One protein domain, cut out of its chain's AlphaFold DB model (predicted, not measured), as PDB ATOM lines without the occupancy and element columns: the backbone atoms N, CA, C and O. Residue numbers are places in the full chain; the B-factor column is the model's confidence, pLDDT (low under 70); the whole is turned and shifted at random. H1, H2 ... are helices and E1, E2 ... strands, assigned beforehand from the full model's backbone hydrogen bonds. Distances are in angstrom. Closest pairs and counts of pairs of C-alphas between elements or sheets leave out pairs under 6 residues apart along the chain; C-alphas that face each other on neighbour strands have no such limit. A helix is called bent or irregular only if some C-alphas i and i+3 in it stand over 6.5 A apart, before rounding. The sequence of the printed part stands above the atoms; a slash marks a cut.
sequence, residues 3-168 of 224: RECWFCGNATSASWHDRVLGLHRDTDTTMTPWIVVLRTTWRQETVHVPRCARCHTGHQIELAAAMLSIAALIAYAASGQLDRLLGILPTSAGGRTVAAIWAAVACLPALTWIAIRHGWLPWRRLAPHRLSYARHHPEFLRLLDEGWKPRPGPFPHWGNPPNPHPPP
ATOM      1  N   ARG A   3      12.844  -6.011   9.947       88.31
ATOM      2  CA  ARG A   3      12.184  -4.856   9.326       88.31
ATOM      3  C   ARG A   3      10.708  -5.159   9.128       88.31
ATOM      4  O   ARG A   3      10.298  -6.311   9.248       88.31
ATOM      5  N   GLU A   4       9.909  -4.163   8.801       92.00
ATOM      6  CA  GLU A   4       8.468  -4.347   8.644       92.00
ATOM      7  C   GLU A   4       8.095  -4.654   7.195       92.00
ATOM      8  O   GLU A   4       8.624  -4.078   6.247       92.00
ATOM      9  N   CYS A   5       7.174  -5.597   7.008       92.44
ATOM     10  CA  CYS A   5       6.593  -5.883   5.706       92.44
ATOM     11  C   CYS A   5       5.701  -4.714   5.274       92.44
ATOM     12  O   CYS A   5       4.651  -4.496   5.878       92.44
ATOM     13  N   TRP A   6       6.029  -4.055   4.161       93.12
ATOM     14  CA  TRP A   6       5.279  -2.892   3.657       93.12
ATOM     15  C   TRP A   6       3.802  -3.174   3.330       93.12
ATOM     16  O   TRP A   6       3.031  -2.253   3.088       93.12
ATOM     17  N   PHE A   7       3.386  -4.444   3.271       91.75
ATOM     18  CA  PHE A   7       2.021  -4.837   2.901       91.75
ATOM     19  C   PHE A   7       1.145  -5.280   4.069       91.75
ATOM     20  O   PHE A   7      -0.067  -5.392   3.896       91.75
ATOM     21  N   CYS A   8       1.732  -5.625   5.214       90.62
ATOM     22  CA  CYS A   8       0.959  -6.077   6.371       90.62
ATOM     23  C   CYS A   8       1.481  -5.587   7.722       90.62
ATOM     24  O   CYS A   8       0.895  -5.965   8.728       90.62
ATOM     25  N   GLY A   9       2.571  -4.818   7.766       90.06
ATOM     26  CA  GLY A   9       3.176  -4.304   9.001       90.06
ATOM     27  C   GLY A   9       3.918  -5.351   9.836       90.06
ATOM     28  O   GLY A   9       4.708  -5.000  10.700       90.06
ATOM     29  N   ASN A  10       3.728  -6.648   9.576       91.81
ATOM     30  CA  ASN A  10       4.406  -7.691  10.343       91.81
ATOM     31  C   ASN A  10       5.931  -7.637  10.171       91.81
ATOM     32  O   ASN A  10       6.436  -7.443   9.060       91.81
ATOM     33  N   ALA A  11       6.646  -7.948  11.252       92.00
ATOM     34  CA  ALA A  11       8.082  -8.184  11.239       92.00
ATOM     35  C   ALA A  11       8.472  -9.243  10.188       92.00
ATOM     36  O   ALA A  11       7.883 -10.322  10.100       92.00
ATOM     37  N   THR A  12       9.480  -8.927   9.383       90.81
ATOM     38  CA  THR A  12      10.044  -9.785   8.345       90.81
ATOM     39  C   THR A  12      11.559  -9.613   8.296       90.81
ATOM     40  O   THR A  12      12.091  -8.510   8.419       90.81
ATOM     41  N   SER A  13      12.283 -10.710   8.100       87.56
ATOM     42  CA  SER A  13      13.705 -10.659   7.764       87.56
ATOM     43  C   SER A  13      13.888 -10.375   6.272       87.56
ATOM     44  O   SER A  13      12.954 -10.526   5.475       87.56
ATOM     45  N   ALA A  14      15.101  -9.981   5.880       86.50
ATOM     46  CA  ALA A  14      15.484  -9.971   4.473       86.50
ATOM     47  C   ALA A  14      15.402 -11.389   3.894       86.50
ATOM     48  O   ALA A  14      15.780 -12.359   4.558       86.50
ATOM     49  N   SER A  15      14.817 -11.526   2.704       87.06
ATOM     50  CA  SER A  15      14.576 -12.832   2.097       87.06
ATOM     51  C   SER A  15      14.338 -12.735   0.592       87.06
ATOM     52  O   SER A  15      14.054 -11.680   0.034       87.06
ATOM     53  N   TRP A  16      14.352 -13.876  -0.091       85.12
ATOM     54  CA  TRP A  16      14.018 -13.930  -1.517       85.12
ATOM     55  C   TRP A  16      12.585 -13.473  -1.832       85.12
ATOM     56  O   TRP A  16      12.260 -13.170  -2.980       85.12
ATOM     57  N   HIS A  17      11.718 -13.405  -0.818       87.56
ATOM     58  CA  HIS A  17      10.362 -12.904  -0.965       87.56
ATOM     59  C   HIS A  17      10.307 -11.403  -1.212       87.56
ATOM     60  O   HIS A  17       9.282 -10.928  -1.701       87.56
ATOM     61  N   ASP A  18      11.364 -10.659  -0.913       88.50
ATOM     62  CA  ASP A  18      11.391  -9.222  -1.143       88.50
ATOM     63  C   ASP A  18      11.204  -8.891  -2.616       88.50
ATOM     64  O   ASP A  18      11.556  -9.655  -3.521       88.50
ATOM     65  N   ARG A  19      10.610  -7.730  -2.865       85.31
ATOM     66  CA  ARG A  19      10.474  -7.213  -4.220       85.31
ATOM     67  C   ARG A  19      11.525  -6.134  -4.429       85.31
ATOM     68  O   ARG A  19      11.637  -5.227  -3.620       85.31
ATOM     69  N   VAL A  20      12.250  -6.209  -5.536       86.06
ATOM     70  CA  VAL A  20      13.185  -5.154  -5.936       86.06
ATOM     71  C   VAL A  20      12.509  -4.273  -6.977       86.06
ATOM     72  O   VAL A  20      11.964  -4.771  -7.967       86.06
ATOM     73  N   LEU A  21      12.496  -2.968  -6.725       83.44
ATOM     74  CA  LEU A  21      12.052  -1.955  -7.673       83.44
ATOM     75  C   LEU A  21      13.269  -1.146  -8.118       83.44
ATOM     76  O   LEU A  21      13.929  -0.525  -7.291       83.44
ATOM     77  N   GLY A  22      13.559  -1.163  -9.417       81.75
ATOM     78  CA  GLY A  22      14.551  -0.275 -10.007       81.75
ATOM     79  C   GLY A  22      13.980   1.131 -10.169       81.75
ATOM     80  O   GLY A  22      12.879   1.308 -10.701       81.75
ATOM     81  N   LEU A  23      14.745   2.114  -9.714       83.69
ATOM     82  CA  LEU A  23      14.531   3.532  -9.945       83.69
ATOM     83  C   LEU A  23      15.696   4.088 -10.762       83.69
ATOM     84  O   LEU A  23      16.811   3.566 -10.704       83.69
ATOM     85  N   HIS A  24      15.447   5.161 -11.506       83.81
ATOM     86  CA  HIS A  24      16.505   5.885 -12.206       83.81
ATOM     87  C   HIS A  24      16.361   7.397 -12.043       83.81
ATOM     88  O   HIS A  24      15.264   7.903 -11.810       83.81
ATOM     89  N   ARG A  25      17.474   8.115 -12.181       83.81
ATOM     90  CA  ARG A  25      17.557   9.576 -12.093       83.81
ATOM     91  C   ARG A  25      18.636  10.097 -13.044       83.81
ATOM     92  O   ARG A  25      19.460   9.318 -13.521       83.81
ATOM     93  N   ASP A  26      18.614  11.403 -13.305       80.88
ATOM     94  CA  ASP A  26      19.674  12.145 -13.996       80.88
ATOM     95  C   ASP A  26      20.009  11.527 -15.361       80.88
ATOM     96  O   ASP A  26      21.149  11.169 -15.643       80.88
ATOM     97  N   THR A  27      18.975  11.322 -16.184       76.50
ATOM     98  CA  THR A  27      19.142  10.817 -17.549       76.50
ATOM     99  C   THR A  27      19.708  11.919 -18.429       76.50
ATOM    100  O   THR A  27      19.008  12.884 -18.730       76.50
ATOM    101  N   ASP A  28      20.952  11.747 -18.847       76.06
ATOM    102  CA  ASP A  28      21.627  12.601 -19.810       76.06
ATOM    103  C   ASP A  28      21.817  11.826 -21.117       76.06
ATOM    104  O   ASP A  28      22.237  10.668 -21.121       76.06
ATOM    105  N   THR A  29      21.460  12.453 -22.232       68.25
ATOM    106  CA  THR A  29      21.599  11.883 -23.573       68.25
ATOM    107  C   THR A  29      22.478  12.834 -24.364       68.25
ATOM    108  O   THR A  29      21.990  13.787 -24.969       68.25
ATOM    109  N   THR A  30      23.781  12.574 -24.358       69.06
ATOM    110  CA  THR A  30      24.742  13.369 -25.121       69.06
ATOM    111  C   THR A  30      25.019  12.709 -26.466       69.06
ATOM    112  O   THR A  30      25.230  11.496 -26.579       69.06
ATOM    113  N   MET A  31      24.996  13.521 -27.523       50.38
ATOM    114  CA  MET A  31      25.450  13.108 -28.845       50.38
ATOM    115  C   MET A  31      26.967  13.272 -28.889       50.38
ATOM    116  O   MET A  31      27.480  14.377 -28.716       50.38
ATOM    117  N   THR A  32      27.694  12.175 -29.084       59.84
ATOM    118  CA  THR A  32      29.155  12.240 -29.175       59.84
ATOM    119  C   THR A  32      29.518  12.835 -30.546       59.84
ATOM    120  O   THR A  32      29.147  12.247 -31.553       59.84
ATOM    121  N   PRO A  33      30.223  13.977 -30.659       54.81
ATOM    122  CA  PRO A  33      30.375  14.674 -31.948       54.81
ATOM    123  C   PRO A  33      31.163  13.894 -33.012       54.81
ATOM    124  O   PRO A  33      31.019  14.149 -34.201       54.81
ATOM    125  N   TRP A  34      31.996  12.941 -32.588       53.91
ATOM    126  CA  TRP A  34      32.916  12.196 -33.457       53.91
ATOM    127  C   TRP A  34      32.446  10.778 -33.800       53.91
ATOM    128  O   TRP A  34      33.052  10.103 -34.625       53.91
ATOM    129  N   ILE A  35      31.363  10.317 -33.171       55.91
ATOM    130  CA  ILE A  35      30.789   8.988 -33.366       55.91
ATOM    131  C   ILE A  35      29.276   9.193 -33.374       55.91
ATOM    132  O   ILE A  35      28.749   9.700 -32.391       55.91
ATOM    133  N   VAL A  36      28.560   8.787 -34.430       60.72
ATOM    134  CA  VAL A  36      27.080   8.832 -34.494       60.72
ATOM    135  C   VAL A  36      26.473   7.773 -33.551       60.72
ATOM    136  O   VAL A  36      25.737   6.879 -33.949       60.72
ATOM    137  N   VAL A  37      26.848   7.828 -32.279       59.28
ATOM    138  CA  VAL A  37      26.390   6.979 -31.190       59.28
ATOM    139  C   VAL A  37      25.877   7.914 -30.105       59.28
ATOM    140  O   VAL A  37      26.612   8.731 -29.539       59.28
ATOM    141  N   LEU A  38      24.584   7.781 -29.833       69.50
ATOM    142  CA  LEU A  38      23.934   8.383 -28.680       69.50
ATOM    143  C   LEU A  38      24.448   7.673 -27.428       69.50
ATOM    144  O   LEU A  38      24.240   6.470 -27.267       69.50
ATOM    145  N   ARG A  39      25.125   8.410 -26.544       71.31
ATOM    146  CA  ARG A  39      25.503   7.898 -25.230       71.31
ATOM    147  C   ARG A  39      24.483   8.406 -24.222       71.31
ATOM    148  O   ARG A  39      24.414   9.601 -23.950       71.31
ATOM    149  N   THR A  40      23.693   7.491 -23.670       72.19
ATOM    150  CA  THR A  40      22.780   7.803 -22.567       72.19
ATOM    151  C   THR A  40      23.436   7.380 -21.258       72.19
ATOM    152  O   THR A  40      23.816   6.221 -21.102       72.19
ATOM    153  N   THR A  41      23.588   8.307 -20.322       76.19
ATOM    154  CA  THR A  41      24.069   8.066 -18.957       76.19
ATOM    155  C   THR A  41      22.929   8.330 -17.979       76.19
ATOM    156  O   THR A  41      22.120   9.233 -18.170       76.19
ATOM    157  N   TRP A  42      22.806   7.505 -16.944       79.12
ATOM    158  CA  TRP A  42      21.815   7.699 -15.886       79.12
ATOM    159  C   TRP A  42      22.306   7.085 -14.582       79.12
ATOM    160  O   TRP A  42      23.171   6.206 -14.576       79.12
ATOM    161  N   ARG A  43      21.731   7.536 -13.469       80.44
ATOM    162  CA  ARG A  43      21.900   6.899 -12.163       80.44
ATOM    163  C   ARG A  43      20.790   5.887 -11.950       80.44
ATOM    164  O   ARG A  43      19.641   6.146 -12.304       80.44
ATOM    165  N   GLN A  44      21.139   4.747 -11.372       80.62
ATOM    166  CA  GLN A  44      20.197   3.701 -10.998       80.62
ATOM    167  C   GLN A  44      20.257   3.502  -9.487       80.62
ATOM    168  O   GLN A  44      21.345   3.431  -8.928       80.62
ATOM    169  N   GLU A  45      19.092   3.382  -8.861       82.00
ATOM    170  CA  GLU A  45      18.940   3.063  -7.442       82.00
ATOM    171  C   GLU A  45      17.949   1.913  -7.294       82.00
ATOM    172  O   GLU A  45      17.050   1.723  -8.123       82.00
ATOM    173  N   THR A  46      18.111   1.118  -6.242       81.62
ATOM    174  CA  THR A  46      17.302  -0.081  -6.033       81.62
ATOM    175  C   THR A  46      16.560  -0.002  -4.718       81.62
ATOM    176  O   THR A  46      17.163   0.005  -3.649       81.62
ATOM    177  N   VAL A  47      15.233  -0.021  -4.786       85.00
ATOM    178  CA  VAL A  47      14.393  -0.066  -3.591       85.00
ATOM    179  C   VAL A  47      14.047  -1.509  -3.284       85.00
ATOM    180  O   VAL A  47      13.311  -2.171  -4.027       85.00
ATOM    181  N   HIS A  48      14.566  -1.993  -2.162       86.88
ATOM    182  CA  HIS A  48      14.179  -3.279  -1.603       86.88
ATOM    183  C   HIS A  48      12.879  -3.115  -0.826       86.88
ATOM    184  O   HIS A  48      12.890  -2.645   0.301       86.88
ATOM    185  N   VAL A  49      11.772  -3.544  -1.422       89.44
ATOM    186  CA  VAL A  49      10.450  -3.589  -0.797       89.44
ATOM    187  C   VAL A  49      10.371  -4.843   0.086       89.44
ATOM    188  O   VAL A  49      10.236  -5.954  -0.454       89.44
ATOM    189  N   PRO A  50      10.437  -4.706   1.422       91.44
ATOM    190  CA  PRO A  50      10.344  -5.816   2.356       91.44
ATOM    191  C   PRO A  50       8.998  -6.515   2.231       91.44
ATOM    192  O   PRO A  50       7.935  -5.886   2.283       91.44
ATOM    193  N   ARG A  51       9.033  -7.841   2.100       92.00
ATOM    194  CA  ARG A  51       7.809  -8.630   1.972       92.00
ATOM    195  C   ARG A  51       7.933  -9.967   2.685       92.00
ATOM    196  O   ARG A  51       8.817 -10.760   2.386       92.00
ATOM    197  N   CYS A  52       6.982 -10.254   3.570       91.88
ATOM    198  CA  CYS A  52       6.912 -11.548   4.244       91.88
ATOM    199  C   CYS A  52       6.405 -12.662   3.309       91.88
ATOM    200  O   CYS A  52       5.700 -12.405   2.327       91.88
ATOM    201  N   ALA A  53       6.697 -13.920   3.653       90.00
ATOM    202  CA  ALA A  53       6.304 -15.097   2.870       90.00
ATOM    203  C   ALA A  53       4.788 -15.172   2.604       90.00
ATOM    204  O   ALA A  53       4.359 -15.521   1.505       90.00
ATOM    205  N   ARG A  54       3.965 -14.786   3.589       90.69
ATOM    206  CA  ARG A  54       2.499 -14.780   3.468       90.69
ATOM    207  C   ARG A  54       2.021 -13.803   2.390       90.69
ATOM    208  O   ARG A  54       1.272 -14.198   1.497       90.69
ATOM    209  N   CYS A  55       2.494 -12.556   2.437       90.56
ATOM    210  CA  CYS A  55       2.143 -11.544   1.440       90.56
ATOM    211  C   CYS A  55       2.728 -11.875   0.070       90.56
ATOM    212  O   CYS A  55       2.058 -11.665  -0.934       90.56
ATOM    213  N   HIS A  56       3.928 -12.464   0.014       90.69
ATOM    214  CA  HIS A  56       4.486 -12.990  -1.228       90.69
ATOM    215  C   HIS A  56       3.538 -13.999  -1.885       90.69
ATOM    216  O   HIS A  56       3.197 -13.834  -3.052       90.69
ATOM    217  N   THR A  57       3.069 -15.007  -1.148       88.94
ATOM    218  CA  THR A  57       2.126 -16.007  -1.670       88.94
ATOM    219  C   THR A  57       0.800 -15.378  -2.100       88.94
ATOM    220  O   THR A  57       0.307 -15.681  -3.184       88.94
ATOM    221  N   GLY A  58       0.257 -14.448  -1.306       88.75
ATOM    222  CA  GLY A  58      -0.950 -13.701  -1.671       88.75
ATOM    223  C   GLY A  58      -0.786 -12.876  -2.956       88.75
ATOM    224  O   GLY A  58      -1.685 -12.803  -3.785       88.75
ATOM    225  N   HIS A  59       0.383 -12.289  -3.192       89.69
ATOM    226  CA  HIS A  59       0.644 -11.592  -4.452       89.69
ATOM    227  C   HIS A  59       0.861 -12.549  -5.624       89.69
ATOM    228  O   HIS A  59       0.425 -12.250  -6.729       89.69
ATOM    229  N   GLN A  60       1.513 -13.695  -5.403       88.88
ATOM    230  CA  GLN A  60       1.729 -14.693  -6.455       88.88
ATOM    231  C   GLN A  60       0.416 -15.276  -6.963       88.88
ATOM    232  O   GLN A  60       0.240 -15.417  -8.166       88.88
ATOM    233  N   ILE A  61      -0.523 -15.581  -6.071       86.94
ATOM    234  CA  ILE A  61      -1.813 -16.122  -6.495       86.94
ATOM    235  C   ILE A  61      -2.680 -15.029  -7.145       86.94
ATOM    236  O   ILE A  61      -3.349 -15.322  -8.129       86.94
ATOM    237  N   GLU A  62      -2.619 -13.765  -6.692       86.88
ATOM    238  CA  GLU A  62      -3.273 -12.647  -7.402       86.88
ATOM    239  C   GLU A  62      -2.732 -12.505  -8.837       86.88
ATOM    240  O   GLU A  62      -3.515 -12.390  -9.783       86.88
ATOM    241  N   LEU A  63      -1.406 -12.564  -9.013       88.12
ATOM    242  CA  LEU A  63      -0.759 -12.531 -10.328       88.12
ATOM    243  C   LEU A  63      -1.115 -13.756 -11.177       88.12
ATOM    244  O   LEU A  63      -1.409 -13.610 -12.359       88.12
ATOM    245  N   ALA A  64      -1.122 -14.953 -10.588       86.44
ATOM    246  CA  ALA A  64      -1.479 -16.180 -11.289       86.44
ATOM    247  C   ALA A  64      -2.936 -16.149 -11.761       86.44
ATOM    248  O   ALA A  64      -3.204 -16.480 -12.910       86.44
ATOM    249  N   ALA A  65      -3.866 -15.686 -10.921       86.06
ATOM    250  CA  ALA A  65      -5.263 -15.510 -11.301       86.06
ATOM    251  C   ALA A  65      -5.418 -14.489 -12.442       86.06
ATOM    252  O   ALA A  65      -6.156 -14.743 -13.393       86.06
ATOM    253  N   ALA A  66      -4.675 -13.376 -12.400       85.62
ATOM    254  CA  ALA A  66      -4.650 -12.398 -13.486       85.62
ATOM    255  C   ALA A  66      -4.148 -13.023 -14.799       85.62
ATOM    256  O   ALA A  66      -4.799 -12.902 -15.834       85.62
ATOM    257  N   MET A  67      -3.031 -13.751 -14.760       85.12
ATOM    258  CA  MET A  67      -2.476 -14.421 -15.939       85.12
ATOM    259  C   MET A  67      -3.416 -15.501 -16.481       85.12
ATOM    260  O   MET A  67      -3.610 -15.579 -17.690       85.12
ATOM    261  N   LEU A  68      -4.044 -16.293 -15.607       86.81
ATOM    262  CA  LEU A  68      -5.037 -17.296 -15.995       86.81
ATOM    263  C   LEU A  68      -6.268 -16.658 -16.640       86.81
ATOM    264  O   LEU A  68      -6.792 -17.214 -17.598       86.81
ATOM    265  N   SER A  69      -6.706 -15.486 -16.170       82.75
ATOM    266  CA  SER A  69      -7.825 -14.764 -16.787       82.75
ATOM    267  C   SER A  69      -7.537 -14.343 -18.224       82.75
ATOM    268  O   SER A  69      -8.391 -14.492 -19.091       82.75
ATOM    269  N   ILE A  70      -6.310 -13.902 -18.495       84.25
ATOM    270  CA  ILE A  70      -5.876 -13.541 -19.844       84.25
ATOM    271  C   ILE A  70      -5.718 -14.807 -20.694       84.25
ATOM    272  O   ILE A  70      -6.241 -14.879 -21.803       84.25
ATOM    273  N   ALA A  71      -5.036 -15.825 -20.164       80.88
ATOM    274  CA  ALA A  71      -4.757 -17.061 -20.886       80.88
ATOM    275  C   ALA A  71      -6.035 -17.819 -21.271       80.88
ATOM    276  O   ALA A  71      -6.116 -18.329 -22.384       80.88
ATOM    277  N   ALA A  72      -7.044 -17.857 -20.394       80.38
ATOM    278  CA  ALA A  72      -8.319 -18.515 -20.670       80.38
ATOM    279  C   ALA A  72      -9.075 -17.853 -21.832       80.38
ATOM    280  O   ALA A  72      -9.584 -18.553 -22.706       80.38
ATOM    281  N   LEU A  73      -9.100 -16.517 -21.884       82.31
ATOM    282  CA  LEU A  73      -9.726 -15.778 -22.985       82.31
ATOM    283  C   LEU A  73      -8.978 -15.982 -24.307       82.31
ATOM    284  O   LEU A  73      -9.610 -16.215 -25.335       82.31
ATOM    285  N   ILE A  74      -7.641 -15.951 -24.277       80.69
ATOM    286  CA  ILE A  74      -6.816 -16.231 -25.462       80.69
ATOM    287  C   ILE A  74      -7.052 -17.662 -25.949       80.69
ATOM    288  O   ILE A  74      -7.257 -17.865 -27.140       80.69
ATOM    289  N   ALA A  75      -7.065 -18.648 -25.050       79.75
ATOM    290  CA  ALA A  75      -7.313 -20.044 -25.401       79.75
ATOM    291  C   ALA A  75      -8.717 -20.242 -25.992       79.75
ATOM    292  O   ALA A  75      -8.869 -20.939 -26.992       79.75
ATOM    293  N   TYR A  76      -9.735 -19.591 -25.422       80.75
ATOM    294  CA  TYR A  76     -11.091 -19.606 -25.966       80.75
ATOM    295  C   TYR A  76     -11.144 -19.015 -27.382       80.75
ATOM    296  O   TYR A  76     -11.696 -19.648 -28.283       80.75
ATOM    297  N   ALA A  77     -10.516 -17.856 -27.606       76.44
ATOM    298  CA  ALA A  77     -10.432 -17.244 -28.931       76.44
ATOM    299  C   ALA A  77      -9.679 -18.142 -29.929       76.44
ATOM    300  O   ALA A  77     -10.204 -18.458 -30.991       76.44
ATOM    301  N   ALA A  78      -8.498 -18.639 -29.551       75.00
ATOM    302  CA  ALA A  78      -7.664 -19.504 -30.386       75.00
ATOM    303  C   ALA A  78      -8.310 -20.864 -30.704       75.00
ATOM    304  O   ALA A  78      -7.995 -21.472 -31.720       75.00
ATOM    305  N   SER A  79      -9.239 -21.341 -29.868       78.00
ATOM    306  CA  SER A  79      -9.981 -22.584 -30.118       78.00
ATOM    307  C   SER A  79     -11.034 -22.473 -31.234       78.00
ATOM    308  O   SER A  79     -11.706 -23.460 -31.542       78.00
ATOM    309  N   GLY A  80     -11.244 -21.277 -31.802       79.75
ATOM    310  CA  GLY A  80     -12.279 -21.004 -32.803       79.75
ATOM    311  C   GLY A  80     -13.702 -20.980 -32.232       79.75
ATOM    312  O   GLY A  80     -14.659 -20.745 -32.966       79.75
ATOM    313  N   GLN A  81     -13.877 -21.202 -30.924       83.31
ATOM    314  CA  GLN A  81     -15.188 -21.126 -30.271       83.31
ATOM    315  C   GLN A  81     -15.748 -19.703 -30.291       83.31
ATOM    316  O   GLN A  81     -16.957 -19.536 -30.428       83.31
ATOM    317  N   LEU A  82     -14.882 -18.686 -30.237       81.19
ATOM    318  CA  LEU A  82     -15.294 -17.295 -30.409       81.19
ATOM    319  C   LEU A  82     -15.893 -17.061 -31.804       81.19
ATOM    320  O   LEU A  82     -16.996 -16.539 -31.912       81.19
ATOM    321  N   ASP A  83     -15.230 -17.528 -32.860       82.81
ATOM    322  CA  ASP A  83     -15.709 -17.383 -34.243       82.81
ATOM    323  C   ASP A  83     -17.013 -18.156 -34.485       82.81
ATOM    324  O   ASP A  83     -17.909 -17.697 -35.196       82.81
ATOM    325  N   ARG A  84     -17.153 -19.320 -33.839       84.19
ATOM    326  CA  ARG A  84     -18.391 -20.112 -33.806       84.19
ATOM    327  C   ARG A  84     -19.528 -19.384 -33.093       84.19
ATOM    328  O   ARG A  84     -20.661 -19.424 -33.571       84.19
ATOM    329  N   LEU A  85     -19.235 -18.731 -31.969       83.56
ATOM    330  CA  LEU A  85     -20.202 -17.951 -31.196       83.56
ATOM    331  C   LEU A  85     -20.659 -16.706 -31.967       83.56
ATOM    332  O   LEU A  85     -21.850 -16.406 -31.991       83.56
ATOM    333  N   LEU A  86     -19.722 -16.018 -32.622       87.25
ATOM    334  CA  LEU A  86     -19.975 -14.819 -33.426       87.25
ATOM    335  C   LEU A  86     -20.646 -15.122 -34.777       87.25
ATOM    336  O   LEU A  86     -21.043 -14.199 -35.479       87.25
ATOM    337  N   GLY A  87     -20.791 -16.400 -35.142       83.75
ATOM    338  CA  GLY A  87     -21.417 -16.820 -36.396       83.75
ATOM    339  C   GLY A  87     -20.535 -16.631 -37.634       83.75
ATOM    340  O   GLY A  87     -21.047 -16.697 -38.747       83.75
ATOM    341  N   ILE A  88     -19.229 -16.418 -37.447       84.44
ATOM    342  CA  ILE A  88     -18.239 -16.322 -38.530       84.44
ATOM    343  C   ILE A  88     -18.015 -17.709 -39.147       84.44
ATOM    344  O   ILE A  88     -17.933 -17.851 -40.365       84.44
ATOM    345  N   LEU A  89     -17.960 -18.746 -38.303       80.25
ATOM    346  CA  LEU A  89     -17.918 -20.139 -38.743       80.25
ATOM    347  C   LEU A  89     -19.337 -20.729 -38.808       80.25
ATOM    348  O   LEU A  89     -20.143 -20.484 -37.901       80.25
ATOM    349  N   PRO A  90     -19.648 -21.555 -39.826       78.12
ATOM    350  CA  PRO A  90     -20.929 -22.244 -39.903       78.12
ATOM    351  C   PRO A  90     -21.069 -23.223 -38.732       78.12
ATOM    352  O   PRO A  90     -20.247 -24.117 -38.537       78.12
ATOM    353  N   THR A  91     -22.114 -23.039 -37.925       81.75
ATOM    354  CA  THR A  91     -22.362 -23.840 -36.720       81.75
ATOM    355  C   THR A  91     -23.842 -24.117 -36.515       81.75
ATOM    356  O   THR A  91     -24.700 -23.259 -36.749       81.75
ATOM    357  N   SER A  92     -24.143 -25.321 -36.025       84.25
ATOM    358  CA  SER A  92     -25.482 -25.680 -35.560       84.25
ATOM    359  C   SER A  92     -25.845 -24.916 -34.280       84.25
ATOM    360  O   SER A  92     -24.972 -24.450 -33.543       84.25
ATOM    361  N   ALA A  93     -27.141 -24.830 -33.965       78.94
ATOM    362  CA  ALA A  93     -27.614 -24.209 -32.723       78.94
ATOM    363  C   ALA A  93     -27.011 -24.869 -31.462       78.94
ATOM    364  O   ALA A  93     -26.626 -24.178 -30.515       78.94
ATOM    365  N   GLY A  94     -26.839 -26.196 -31.479       75.38
ATOM    366  CA  GLY A  94     -26.133 -26.929 -30.423       75.38
ATOM    367  C   GLY A  94     -24.659 -26.522 -30.312       75.38
ATOM    368  O   GLY A  94     -24.169 -26.281 -29.211       75.38
ATOM    369  N   GLY A  95     -23.973 -26.335 -31.446       75.81
ATOM    370  CA  GLY A  95     -22.590 -25.850 -31.488       75.81
ATOM    371  C   GLY A  95     -22.420 -24.443 -30.907       75.81
ATOM    372  O   GLY A  95     -21.482 -24.210 -30.145       75.81
ATOM    373  N   ARG A  96     -23.356 -23.523 -31.181       76.62
ATOM    374  CA  ARG A  96     -23.353 -22.180 -30.564       76.62
ATOM    375  C   ARG A  96     -23.607 -22.226 -29.063       76.62
ATOM    376  O   ARG A  96     -22.976 -21.484 -28.319       76.62
ATOM    377  N   THR A  97     -24.490 -23.116 -28.614       78.00
ATOM    378  CA  THR A  97     -24.770 -23.306 -27.182       78.00
ATOM    379  C   THR A  97     -23.517 -23.778 -26.446       78.00
ATOM    380  O   THR A  97     -23.152 -23.217 -25.416       78.00
ATOM    381  N   VAL A  98     -22.796 -24.750 -27.013       78.50
ATOM    382  CA  VAL A  98     -21.511 -25.217 -26.473       78.50
ATOM    383  C   VAL A  98     -20.477 -24.088 -26.461       78.50
ATOM    384  O   VAL A  98     -19.818 -23.882 -25.443       78.50
ATOM    385  N   ALA A  99     -20.367 -23.311 -27.542       81.06
ATOM    386  CA  ALA A  99     -19.466 -22.160 -27.602       81.06
ATOM    387  C   ALA A  99     -19.785 -21.104 -26.526       81.06
ATOM    388  O   ALA A  99     -18.864 -20.547 -25.930       81.06
ATOM    389  N   ALA A 100     -21.068 -20.866 -26.235       78.94
ATOM    390  CA  ALA A 100     -21.515 -19.948 -25.188       78.94
ATOM    391  C   ALA A 100     -21.200 -20.469 -23.774       78.94
ATOM    392  O   ALA A 100     -20.730 -19.707 -22.929       78.94
ATOM    393  N   ILE A 101     -21.388 -21.769 -23.519       80.50
ATOM    394  CA  ILE A 101     -20.994 -22.398 -22.247       80.50
ATOM    395  C   ILE A 101     -19.487 -22.238 -22.032       80.50
ATOM    396  O   ILE A 101     -19.052 -21.807 -20.965       80.50
ATOM    397  N   TRP A 102     -18.680 -22.513 -23.060       84.50
ATOM    398  CA  TRP A 102     -17.231 -22.339 -22.979       84.50
ATOM    399  C   TRP A 102     -16.810 -20.879 -22.807       84.50
ATOM    400  O   TRP A 102     -15.836 -20.629 -22.100       84.50
ATOM    401  N   ALA A 103     -17.558 -19.917 -23.359       84.50
ATOM    402  CA  ALA A 103     -17.332 -18.499 -23.087       84.50
ATOM    403  C   ALA A 103     -17.543 -18.181 -21.598       84.50
ATOM    404  O   ALA A 103     -16.700 -17.535 -20.975       84.50
ATOM    405  N   ALA A 104     -18.630 -18.682 -21.000       83.81
ATOM    406  CA  ALA A 104     -18.891 -18.505 -19.573       83.81
ATOM    407  C   ALA A 104     -17.777 -19.125 -18.711       83.81
ATOM    408  O   ALA A 104     -17.284 -18.478 -17.786       83.81
ATOM    409  N   VAL A 105     -17.324 -20.336 -19.057       83.12
ATOM    410  CA  VAL A 105     -16.200 -21.011 -18.386       83.12
ATOM    411  C   VAL A 105     -14.903 -20.204 -18.521       83.12
ATOM    412  O   VAL A 105     -14.205 -20.010 -17.527       83.12
ATOM    413  N   ALA A 106     -14.601 -19.676 -19.711       82.50
ATOM    414  CA  ALA A 106     -13.412 -18.858 -19.959       82.50
ATOM    415  C   ALA A 106     -13.407 -17.543 -19.157       82.50
ATOM    416  O   ALA A 106     -12.341 -17.021 -18.833       82.50
ATOM    417  N   CYS A 107     -14.583 -17.033 -18.775       86.19
ATOM    418  CA  CYS A 107     -14.728 -15.849 -17.930       86.19
ATOM    419  C   CYS A 107     -14.575 -16.131 -16.423       86.19
ATOM    420  O   CYS A 107     -14.310 -15.198 -15.661       86.19
ATOM    421  N   LEU A 108     -14.696 -17.383 -15.960       85.50
ATOM    422  CA  LEU A 108     -14.596 -17.720 -14.528       85.50
ATOM    423  C   LEU A 108     -13.276 -17.273 -13.873       85.50
ATOM    424  O   LEU A 108     -13.326 -16.731 -12.762       85.50
ATOM    425  N   PRO A 109     -12.092 -17.424 -14.504       86.12
ATOM    426  CA  PRO A 109     -10.849 -16.938 -13.913       86.12
ATOM    427  C   PRO A 109     -10.815 -15.408 -13.792       86.12
ATOM    428  O   PRO A 109     -10.292 -14.890 -12.807       86.12
ATOM    429  N   ALA A 110     -11.419 -14.676 -14.738       84.56
ATOM    430  CA  ALA A 110     -11.553 -13.221 -14.651       84.56
ATOM    431  C   ALA A 110     -12.459 -12.812 -13.484       84.56
ATOM    432  O   ALA A 110     -12.078 -11.957 -12.686       84.56
ATOM    433  N   LEU A 111     -13.610 -13.474 -13.322       87.88
ATOM    434  CA  LEU A 111     -14.502 -13.266 -12.176       87.88
ATOM    435  C   LEU A 111     -13.797 -13.576 -10.850       87.88
ATOM    436  O   LEU A 111     -13.885 -12.797  -9.904       87.88
ATOM    437  N   THR A 112     -13.031 -14.667 -10.800       84.81
ATOM    438  CA  THR A 112     -12.227 -15.045  -9.628       84.81
ATOM    439  C   THR A 112     -11.189 -13.971  -9.307       84.81
ATOM    440  O   THR A 112     -11.071 -13.542  -8.161       84.81
ATOM    441  N   TRP A 113     -10.462 -13.474 -10.310       86.00
ATOM    442  CA  TRP A 113      -9.494 -12.396 -10.127       86.00
ATOM    443  C   TRP A 113     -10.147 -11.087  -9.663       86.00
ATOM    444  O   TRP A 113      -9.618 -10.416  -8.775       86.00
ATOM    445  N   ILE A 114     -11.321 -10.738 -10.196       86.25
ATOM    446  CA  ILE A 114     -12.112  -9.585  -9.745       86.25
ATOM    447  C   ILE A 114     -12.546  -9.776  -8.284       86.25
ATOM    448  O   ILE A 114     -12.353  -8.870  -7.472       86.25
ATOM    449  N   ALA A 115     -13.032 -10.959  -7.903       85.19
ATOM    450  CA  ALA A 115     -13.398 -11.274  -6.520       85.19
ATOM    451  C   ALA A 115     -12.199 -11.161  -5.558       85.19
ATOM    452  O   ALA A 115     -12.331 -10.615  -4.457       85.19
ATOM    453  N   ILE A 116     -11.009 -11.602  -5.990       82.69
ATOM    454  CA  ILE A 116      -9.744 -11.383  -5.268       82.69
ATOM    455  C   ILE A 116      -9.473  -9.877  -5.127       82.69
ATOM    456  O   ILE A 116      -9.204  -9.403  -4.022       82.69
ATOM    457  N   ARG A 117      -9.597  -9.103  -6.216       79.88
ATOM    458  CA  ARG A 117      -9.357  -7.651  -6.217       79.88
ATOM    459  C   ARG A 117     -10.302  -6.898  -5.282       79.88
ATOM    460  O   ARG A 117      -9.839  -5.995  -4.585       79.88
ATOM    461  N   HIS A 118     -11.586  -7.242  -5.248       81.75
ATOM    462  CA  HIS A 118     -12.567  -6.589  -4.373       81.75
ATOM    463  C   HIS A 118     -12.520  -7.088  -2.921       81.75
ATOM    464  O   HIS A 118     -13.180  -6.518  -2.054       81.75
ATOM    465  N   GLY A 119     -11.700  -8.101  -2.624       72.31
ATOM    466  CA  GLY A 119     -11.561  -8.645  -1.276       72.31
ATOM    467  C   GLY A 119     -12.803  -9.401  -0.805       72.31
ATOM    468  O   GLY A 119     -13.045  -9.452   0.397       72.31
ATOM    469  N   TRP A 120     -13.582  -9.957  -1.739       74.38
ATOM    470  CA  TRP A 120     -14.739 -10.809  -1.441       74.38
ATOM    471  C   TRP A 120     -14.317 -12.171  -0.888       74.38
ATOM    472  O   TRP A 120     -15.042 -12.804  -0.129       74.38
ATOM    473  N   LEU A 121     -13.112 -12.612  -1.244       70.62
ATOM    474  CA  LEU A 121     -12.474 -13.793  -0.680       70.62
ATOM    475  C   LEU A 121     -11.664 -13.406   0.568       70.62
ATOM    476  O   LEU A 121     -11.223 -12.256   0.674       70.62
ATOM    477  N   PRO A 122     -11.353 -14.352   1.478       71.38
ATOM    478  CA  PRO A 122     -10.513 -14.117   2.664       71.38
ATOM    479  C   PRO A 122      -9.045 -13.746   2.341       71.38
ATOM    480  O   PRO A 122      -8.161 -13.844   3.191       71.38
ATOM    481  N   TRP A 123      -8.783 -13.259   1.126       69.81
ATOM    482  CA  TRP A 123      -7.511 -12.806   0.582       69.81
ATOM    483  C   TRP A 123      -6.821 -11.732   1.413       69.81
ATOM    484  O   TRP A 123      -5.593 -11.726   1.510       69.81
ATOM    485  N   ARG A 124      -7.604 -10.875   2.085       66.56
ATOM    486  CA  ARG A 124      -7.084  -9.867   3.023       66.56
ATOM    487  C   ARG A 124      -6.211 -10.487   4.119       66.56
ATOM    488  O   ARG A 124      -5.311  -9.820   4.617       66.56
ATOM    489  N   ARG A 125      -6.422 -11.768   4.463       75.50
ATOM    490  CA  ARG A 125      -5.582 -12.499   5.428       75.50
ATOM    491  C   ARG A 125      -4.193 -12.835   4.873       75.50
ATOM    492  O   ARG A 125      -3.250 -12.948   5.653       75.50
ATOM    493  N   LEU A 126      -4.053 -12.998   3.555       79.31
ATOM    494  CA  LEU A 126      -2.786 -13.333   2.895       79.31
ATOM    495  C   LEU A 126      -1.994 -12.075   2.518       79.31
ATOM    496  O   LEU A 126      -0.828 -11.936   2.898       79.31
ATOM    497  N   ALA A 127      -2.631 -11.141   1.815       83.19
ATOM    498  CA  ALA A 127      -2.041  -9.875   1.393       83.19
ATOM    499  C   ALA A 127      -3.048  -8.733   1.624       83.19
ATOM    500  O   ALA A 127      -3.925  -8.523   0.786       83.19
ATOM    501  N   PRO A 128      -2.943  -7.998   2.750       84.31
ATOM    502  CA  PRO A 128      -3.846  -6.886   3.055       84.31
ATOM    503  C   PRO A 128      -3.773  -5.777   2.003       84.31
ATOM    504  O   PRO A 128      -4.798  -5.240   1.585       84.31
ATOM    505  N   HIS A 129      -2.558  -5.480   1.535       88.44
ATOM    506  CA  HIS A 129      -2.303  -4.492   0.496       88.44
ATOM    507  C   HIS A 129      -1.782  -5.130  -0.798       88.44
ATOM    508  O   HIS A 129      -1.000  -6.088  -0.791       88.44
ATOM    509  N   ARG A 130      -2.205  -4.562  -1.934       86.19
ATOM    510  CA  ARG A 130      -1.807  -5.000  -3.281       86.19
ATOM    511  C   ARG A 130      -0.344  -4.681  -3.568       86.19
ATOM    512  O   ARG A 130       0.228  -3.767  -2.986       86.19
ATOM    513  N   LEU A 131       0.228  -5.340  -4.574       86.31
ATOM    514  CA  LEU A 131       1.586  -5.053  -5.059       86.31
ATOM    515  C   LEU A 131       1.826  -3.582  -5.438       86.31
ATOM    516  O   LEU A 131       2.954  -3.106  -5.327       86.31
ATOM    517  N   SER A 132       0.800  -2.870  -5.910       85.62
ATOM    518  CA  SER A 132       0.885  -1.443  -6.250       85.62
ATOM    519  C   SER A 132       1.022  -0.538  -5.023       85.62
ATOM    520  O   SER A 132       1.526   0.576  -5.153       85.62
ATOM    521  N   TYR A 133       0.623  -1.010  -3.838       88.31
ATOM    522  CA  TYR A 133       0.711  -0.249  -2.592       88.31
ATOM    523  C   TYR A 133       2.151   0.114  -2.234       88.31
ATOM    524  O   TYR A 133       2.383   1.187  -1.699       88.31
ATOM    525  N   ALA A 134       3.132  -0.701  -2.638       87.69
ATOM    526  CA  ALA A 134       4.545  -0.395  -2.426       87.69
ATOM    527  C   ALA A 134       4.964   0.983  -2.979       87.69
ATOM    528  O   ALA A 134       5.882   1.590  -2.447       87.69
ATOM    529  N   ARG A 135       4.274   1.500  -4.009       86.31
ATOM    530  CA  ARG A 135       4.532   2.841  -4.568       86.31
ATOM    531  C   ARG A 135       4.003   3.995  -3.708       86.31
ATOM    532  O   ARG A 135       4.324   5.137  -3.986       86.31
ATOM    533  N   HIS A 136       3.172   3.697  -2.715       89.00
ATOM    534  CA  HIS A 136       2.595   4.667  -1.783       89.00
ATOM    535  C   HIS A 136       3.299   4.629  -0.419       89.00
ATOM    536  O   HIS A 136       2.905   5.347   0.492       89.00
ATOM    537  N   HIS A 137       4.312   3.770  -0.255       89.69
ATOM    538  CA  HIS A 137       5.076   3.691   0.983       89.69
ATOM    539  C   HIS A 137       5.922   4.966   1.154       89.69
ATOM    540  O   HIS A 137       6.507   5.414   0.163       89.69
ATOM    541  N   PRO A 138       6.042   5.539   2.368       89.56
ATOM    542  CA  PRO A 138       6.757   6.800   2.593       89.56
ATOM    543  C   PRO A 138       8.202   6.775   2.085       89.56
ATOM    544  O   PRO A 138       8.656   7.738   1.477       89.56
ATOM    545  N   GLU A 139       8.909   5.652   2.244       87.31
ATOM    546  CA  GLU A 139      10.270   5.490   1.710       87.31
ATOM    547  C   GLU A 139      10.327   5.589   0.177       87.31
ATOM    548  O   GLU A 139      11.269   6.148  -0.375       87.31
ATOM    549  N   PHE A 140       9.310   5.073  -0.520       88.94
ATOM    550  CA  PHE A 140       9.224   5.175  -1.975       88.94
ATOM    551  C   PHE A 140       8.870   6.599  -2.411       88.94
ATOM    552  O   PHE A 140       9.454   7.102  -3.366       88.94
ATOM    553  N   LEU A 141       7.944   7.253  -1.703       91.00
ATOM    554  CA  LEU A 141       7.542   8.633  -1.979       91.00
ATOM    555  C   LEU A 141       8.708   9.609  -1.789       91.00
ATOM    556  O   LEU A 141       8.929  10.437  -2.663       91.00
ATOM    557  N   ARG A 142       9.530   9.431  -0.745       91.12
ATOM    558  CA  ARG A 142      10.733  10.251  -0.534       91.12
ATOM    559  C   ARG A 142      11.681  10.203  -1.734       91.12
ATOM    560  O   ARG A 142      12.206  11.229  -2.148       91.12
ATOM    561  N   LEU A 143      11.868   9.025  -2.331       88.00
ATOM    562  CA  LEU A 143      12.704   8.884  -3.523       88.00
ATOM    563  C   LEU A 143      12.075   9.573  -4.742       88.00
ATOM    564  O   LEU A 143      12.788  10.178  -5.538       88.00
ATOM    565  N   LEU A 144      10.747   9.534  -4.887       89.19
ATOM    566  CA  LEU A 144      10.074  10.305  -5.937       89.19
ATOM    567  C   LEU A 144      10.281  11.814  -5.751       89.19
ATOM    568  O   LEU A 144      10.572  12.499  -6.731       89.19
ATOM    569  N   ASP A 145      10.189  12.308  -4.515       91.88
ATOM    570  CA  ASP A 145      10.407  13.721  -4.177       91.88
ATOM    571  C   ASP A 145      11.861  14.150  -4.435       91.88
ATOM    572  O   ASP A 145      12.124  15.253  -4.908       91.88
ATOM    573  N   GLU A 146      12.817  13.244  -4.218       90.38
ATOM    574  CA  GLU A 146      14.221  13.421  -4.599       90.38
ATOM    575  C   GLU A 146      14.442  13.399  -6.129       90.38
ATOM    576  O   GLU A 146      15.565  13.594  -6.592       90.38
ATOM    577  N   GLY A 147      13.404  13.181  -6.941       86.81
ATOM    578  CA  GLY A 147      13.464  13.206  -8.405       86.81
ATOM    579  C   GLY A 147      13.736  11.849  -9.058       86.81
ATOM    580  O   GLY A 147      13.948  11.788 -10.274       86.81
ATOM    581  N   TRP A 148      13.722  10.752  -8.295       88.69
ATOM    582  CA  TRP A 148      13.827   9.408  -8.855       88.69
ATOM    583  C   TRP A 148      12.552   9.022  -9.607       88.69
ATOM    584  O   TRP A 148      11.433   9.210  -9.134       88.69
ATOM    585  N   LYS A 149      12.707   8.423 -10.787       85.56
ATOM    586  CA  LYS A 149      11.591   7.994 -11.632       85.56
ATOM    587  C   LYS A 149      11.358   6.485 -11.522       85.56
ATOM    588  O   LYS A 149      12.312   5.701 -11.572       85.56
ATOM    589  N   PRO A 150      10.088   6.043 -11.442       77.06
ATOM    590  CA  PRO A 150       9.739   4.634 -11.328       77.06
ATOM    591  C   PRO A 150       9.901   3.933 -12.675       77.06
ATOM    592  O   PRO A 150       8.969   3.913 -13.475       77.06
ATOM    593  N   ARG A 151      11.082   3.362 -12.929       73.88
ATOM    594  CA  ARG A 151      11.380   2.409 -14.009       73.88
ATOM    595  C   ARG A 151      12.827   1.913 -13.855       73.88
ATOM    596  O   ARG A 151      13.677   2.703 -13.451       73.88
ATOM    597  N   PRO A 152      13.120   0.668 -14.262       63.59
ATOM    598  CA  PRO A 152      14.471   0.093 -14.240       63.59
ATOM    599  C   PRO A 152      15.512   0.808 -15.127       63.59
ATOM    600  O   PRO A 152      16.695   0.501 -15.031       63.59
ATOM    601  N   GLY A 153      15.099   1.775 -15.949       66.12
ATOM    602  CA  GLY A 153      15.962   2.651 -16.739       66.12
ATOM    603  C   GLY A 153      15.148   3.446 -17.769       66.12
ATOM    604  O   GLY A 153      13.923   3.276 -17.845       66.12
ATOM    605  N   PRO A 154      15.799   4.292 -18.585       65.56
ATOM    606  CA  PRO A 154      15.144   5.002 -19.687       65.56
ATOM    607  C   PRO A 154      14.687   4.060 -20.816       65.56
ATOM    608  O   PRO A 154      13.808   4.421 -21.599       65.56
ATOM    609  N   PHE A 155      15.223   2.835 -20.881       65.25
ATOM    610  CA  PHE A 155      14.915   1.866 -21.930       65.25
ATOM    611  C   PHE A 155      13.910   0.785 -21.482       65.25
ATOM    612  O   PHE A 155      14.043   0.244 -20.383       65.25
ATOM    613  N   PRO A 156      12.947   0.384 -22.341       58.41
ATOM    614  CA  PRO A 156      11.902  -0.588 -21.988       58.41
ATOM    615  C   PRO A 156      12.402  -2.006 -21.669       58.41
ATOM    616  O   PRO A 156      11.702  -2.756 -20.998       58.41
ATOM    617  N   HIS A 157      13.582  -2.384 -22.172       61.84
ATOM    618  CA  HIS A 157      14.126  -3.744 -22.067       61.84
ATOM    619  C   HIS A 157      15.000  -3.968 -20.824       61.84
ATOM    620  O   HIS A 157      15.438  -5.089 -20.576       61.84
ATOM    621  N   TRP A 158      15.268  -2.923 -20.037       62.41
ATOM    622  CA  TRP A 158      16.046  -3.059 -18.810       62.41
ATOM    623  C   TRP A 158      15.139  -3.616 -17.717       62.41
ATOM    624  O   TRP A 158      14.094  -3.048 -17.418       62.41
ATOM    625  N   GLY A 159      15.492  -4.773 -17.162       65.69
ATOM    626  CA  GLY A 159      14.744  -5.399 -16.072       65.69
ATOM    627  C   GLY A 159      15.038  -4.747 -14.721       65.69
ATOM    628  O   GLY A 159      16.012  -4.012 -14.564       65.69
ATOM    629  N   ASN A 160      14.213  -5.039 -13.710       68.31
ATOM    630  CA  ASN A 160      14.601  -4.723 -12.334       68.31
ATOM    631  C   ASN A 160      15.881  -5.493 -11.971       68.31
ATOM    632  O   ASN A 160      16.037  -6.637 -12.410       68.31
ATOM    633  N   PRO A 161      16.760  -4.904 -11.147       71.94
ATOM    634  CA  PRO A 161      17.936  -5.605 -10.664       71.94
ATOM    635  C   PRO A 161      17.538  -6.884  -9.916       71.94
ATOM    636  O   PRO A 161      16.456  -6.940  -9.312       71.94
ATOM    637  N   PRO A 162      18.383  -7.928  -9.967       72.50
ATOM    638  CA  PRO A 162      18.089  -9.193  -9.314       72.50
ATOM    639  C   PRO A 162      17.961  -9.001  -7.800       72.50
ATOM    640  O   PRO A 162      18.629  -8.159  -7.199       72.50
ATOM    641  N   ASN A 163      17.102  -9.802  -7.167       77.38
ATOM    642  CA  ASN A 163      17.043  -9.829  -5.710       77.38
ATOM    643  C   ASN A 163      18.378 -10.383  -5.169       77.38
ATOM    644  O   ASN A 163      18.764 -11.477  -5.589       77.38
ATOM    645  N   PRO A 164      19.066  -9.684  -4.241       77.75
ATOM    646  CA  PRO A 164      20.296 -10.176  -3.612       77.75
ATOM    647  C   PRO A 164      20.092 -11.497  -2.859       77.75
ATOM    648  O   PRO A 164      21.049 -12.225  -2.606       77.75
ATOM    649  N   HIS A 165      18.847 -11.836  -2.525       79.12
ATOM    650  CA  HIS A 165      18.461 -13.131  -1.993       79.12
ATOM    651  C   HIS A 165      17.774 -13.940  -3.101       79.12
ATOM    652  O   HIS A 165      16.572 -13.776  -3.325       79.12
ATOM    653  N   PRO A 166      18.501 -14.802  -3.833       71.69
ATOM    654  CA  PRO A 166      17.891 -15.611  -4.877       71.69
ATOM    655  C   PRO A 166      16.891 -16.612  -4.276       71.69
ATOM    656  O   PRO A 166      17.074 -17.080  -3.146       71.69
ATOM    657  N   PRO A 167      15.823 -16.972  -5.014       69.19
ATOM    658  CA  PRO A 167      14.935 -18.043  -4.587       69.19
ATOM    659  C   PRO A 167      15.723 -19.357  -4.465       69.19
ATOM    660  O   PRO A 167      16.669 -19.578  -5.225       69.19
ATOM    661  N   PRO A 168      15.332 -20.266  -3.554       69.94
ATOM    662  CA  PRO A 168      16.003 -21.551  -3.419       69.94
ATOM    663  C   PRO A 168      15.973 -22.306  -4.765       69.94
ATOM    664  O   PRO A 168      14.891 -22.452  -5.349       69.94
TER     665      PRO A 168
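AT A GLANCE: This is residues 3 to 168 of the 224 residues of an uncharacterized protein of Streptomyces spinoverrucosus (UniProt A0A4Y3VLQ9). Two long arms make a V: a two-stranded hairpin, E1 and E2, and a pair of long helices side by side, H1 and bent H3. At the V's base, H5, H6 and residues 3 to 18 gather; H2 packs on H3a near the helical arm's far end. The 166 printed residues hold two strands, then six helices, a mixed class; the sheet, E1 - E2, is antiparallel. The whole is loose, with a radius of gyration of the C-alphas of 22.5 A and spans of 66 by 53 by 32 A.

HOW THE PARTS SIT: E1, residues 19 to 31, and E2, residues 38 to 49, form a hairpin, with N 19 and O 49 at 3.0 A. E1 bends by 53 degrees at residue 26. H6, residues 138 to 145, is near E1. H5, residues 131 to 136, has Ala 134 with its C-alpha 6.9 A from that of Val 49. H3, residues 93 to 118, was assigned as one helix by its hydrogen bonds but is bent, C-alphas 106 and 109 being 6.8 A apart. Its arm H3b, residues 109 to 118, touches residues 62 to 72 of H1, residues 53 to 78, closest at the C-alphas of Ser 69 and Ala 110, 4.6 A. They run opposite ways at a steep tilt of 36 degrees, only just steep. H3a, residues 93 to 106, touches H2, residues 81 to 85, closest at the C-alphas of Gln 81 and Ala 99, 5.1 A. H4, residues 122 to 125, is close to H1 but not clearly touching, C-alphas 58 and 123 being 7.0 A apart. Each O i to N i+4 pair is within hydrogen-bond range in H2, H3a and H3b, against 21 of 22 in H1, 3 of 4 in H6 and 0 of 2 in H5, where 2 of 3 O i to N i+3 pairs are; H4 is too short for such a pair.

IN THESE COORDINATES: E1 begins at C-alpha 19 (10.474, -7.213, -4.220) and is 35.3 A long; E2 is 33.2 A. H1 is 36.3 A, H3a 19.8 A and H3b 14.2 A. H6 ends at C-alpha 145 (10.407, 13.721, -4.177).

THE WHOLE: The C-alphas of Trp 34 and Gly 94 are the farthest apart, 70.9 A. The printed part has no cut, and no link between named elements is long. Under pLDDT 70 are residues 29 to 38, 123 to 124, 152 to 160 and 167 to 168.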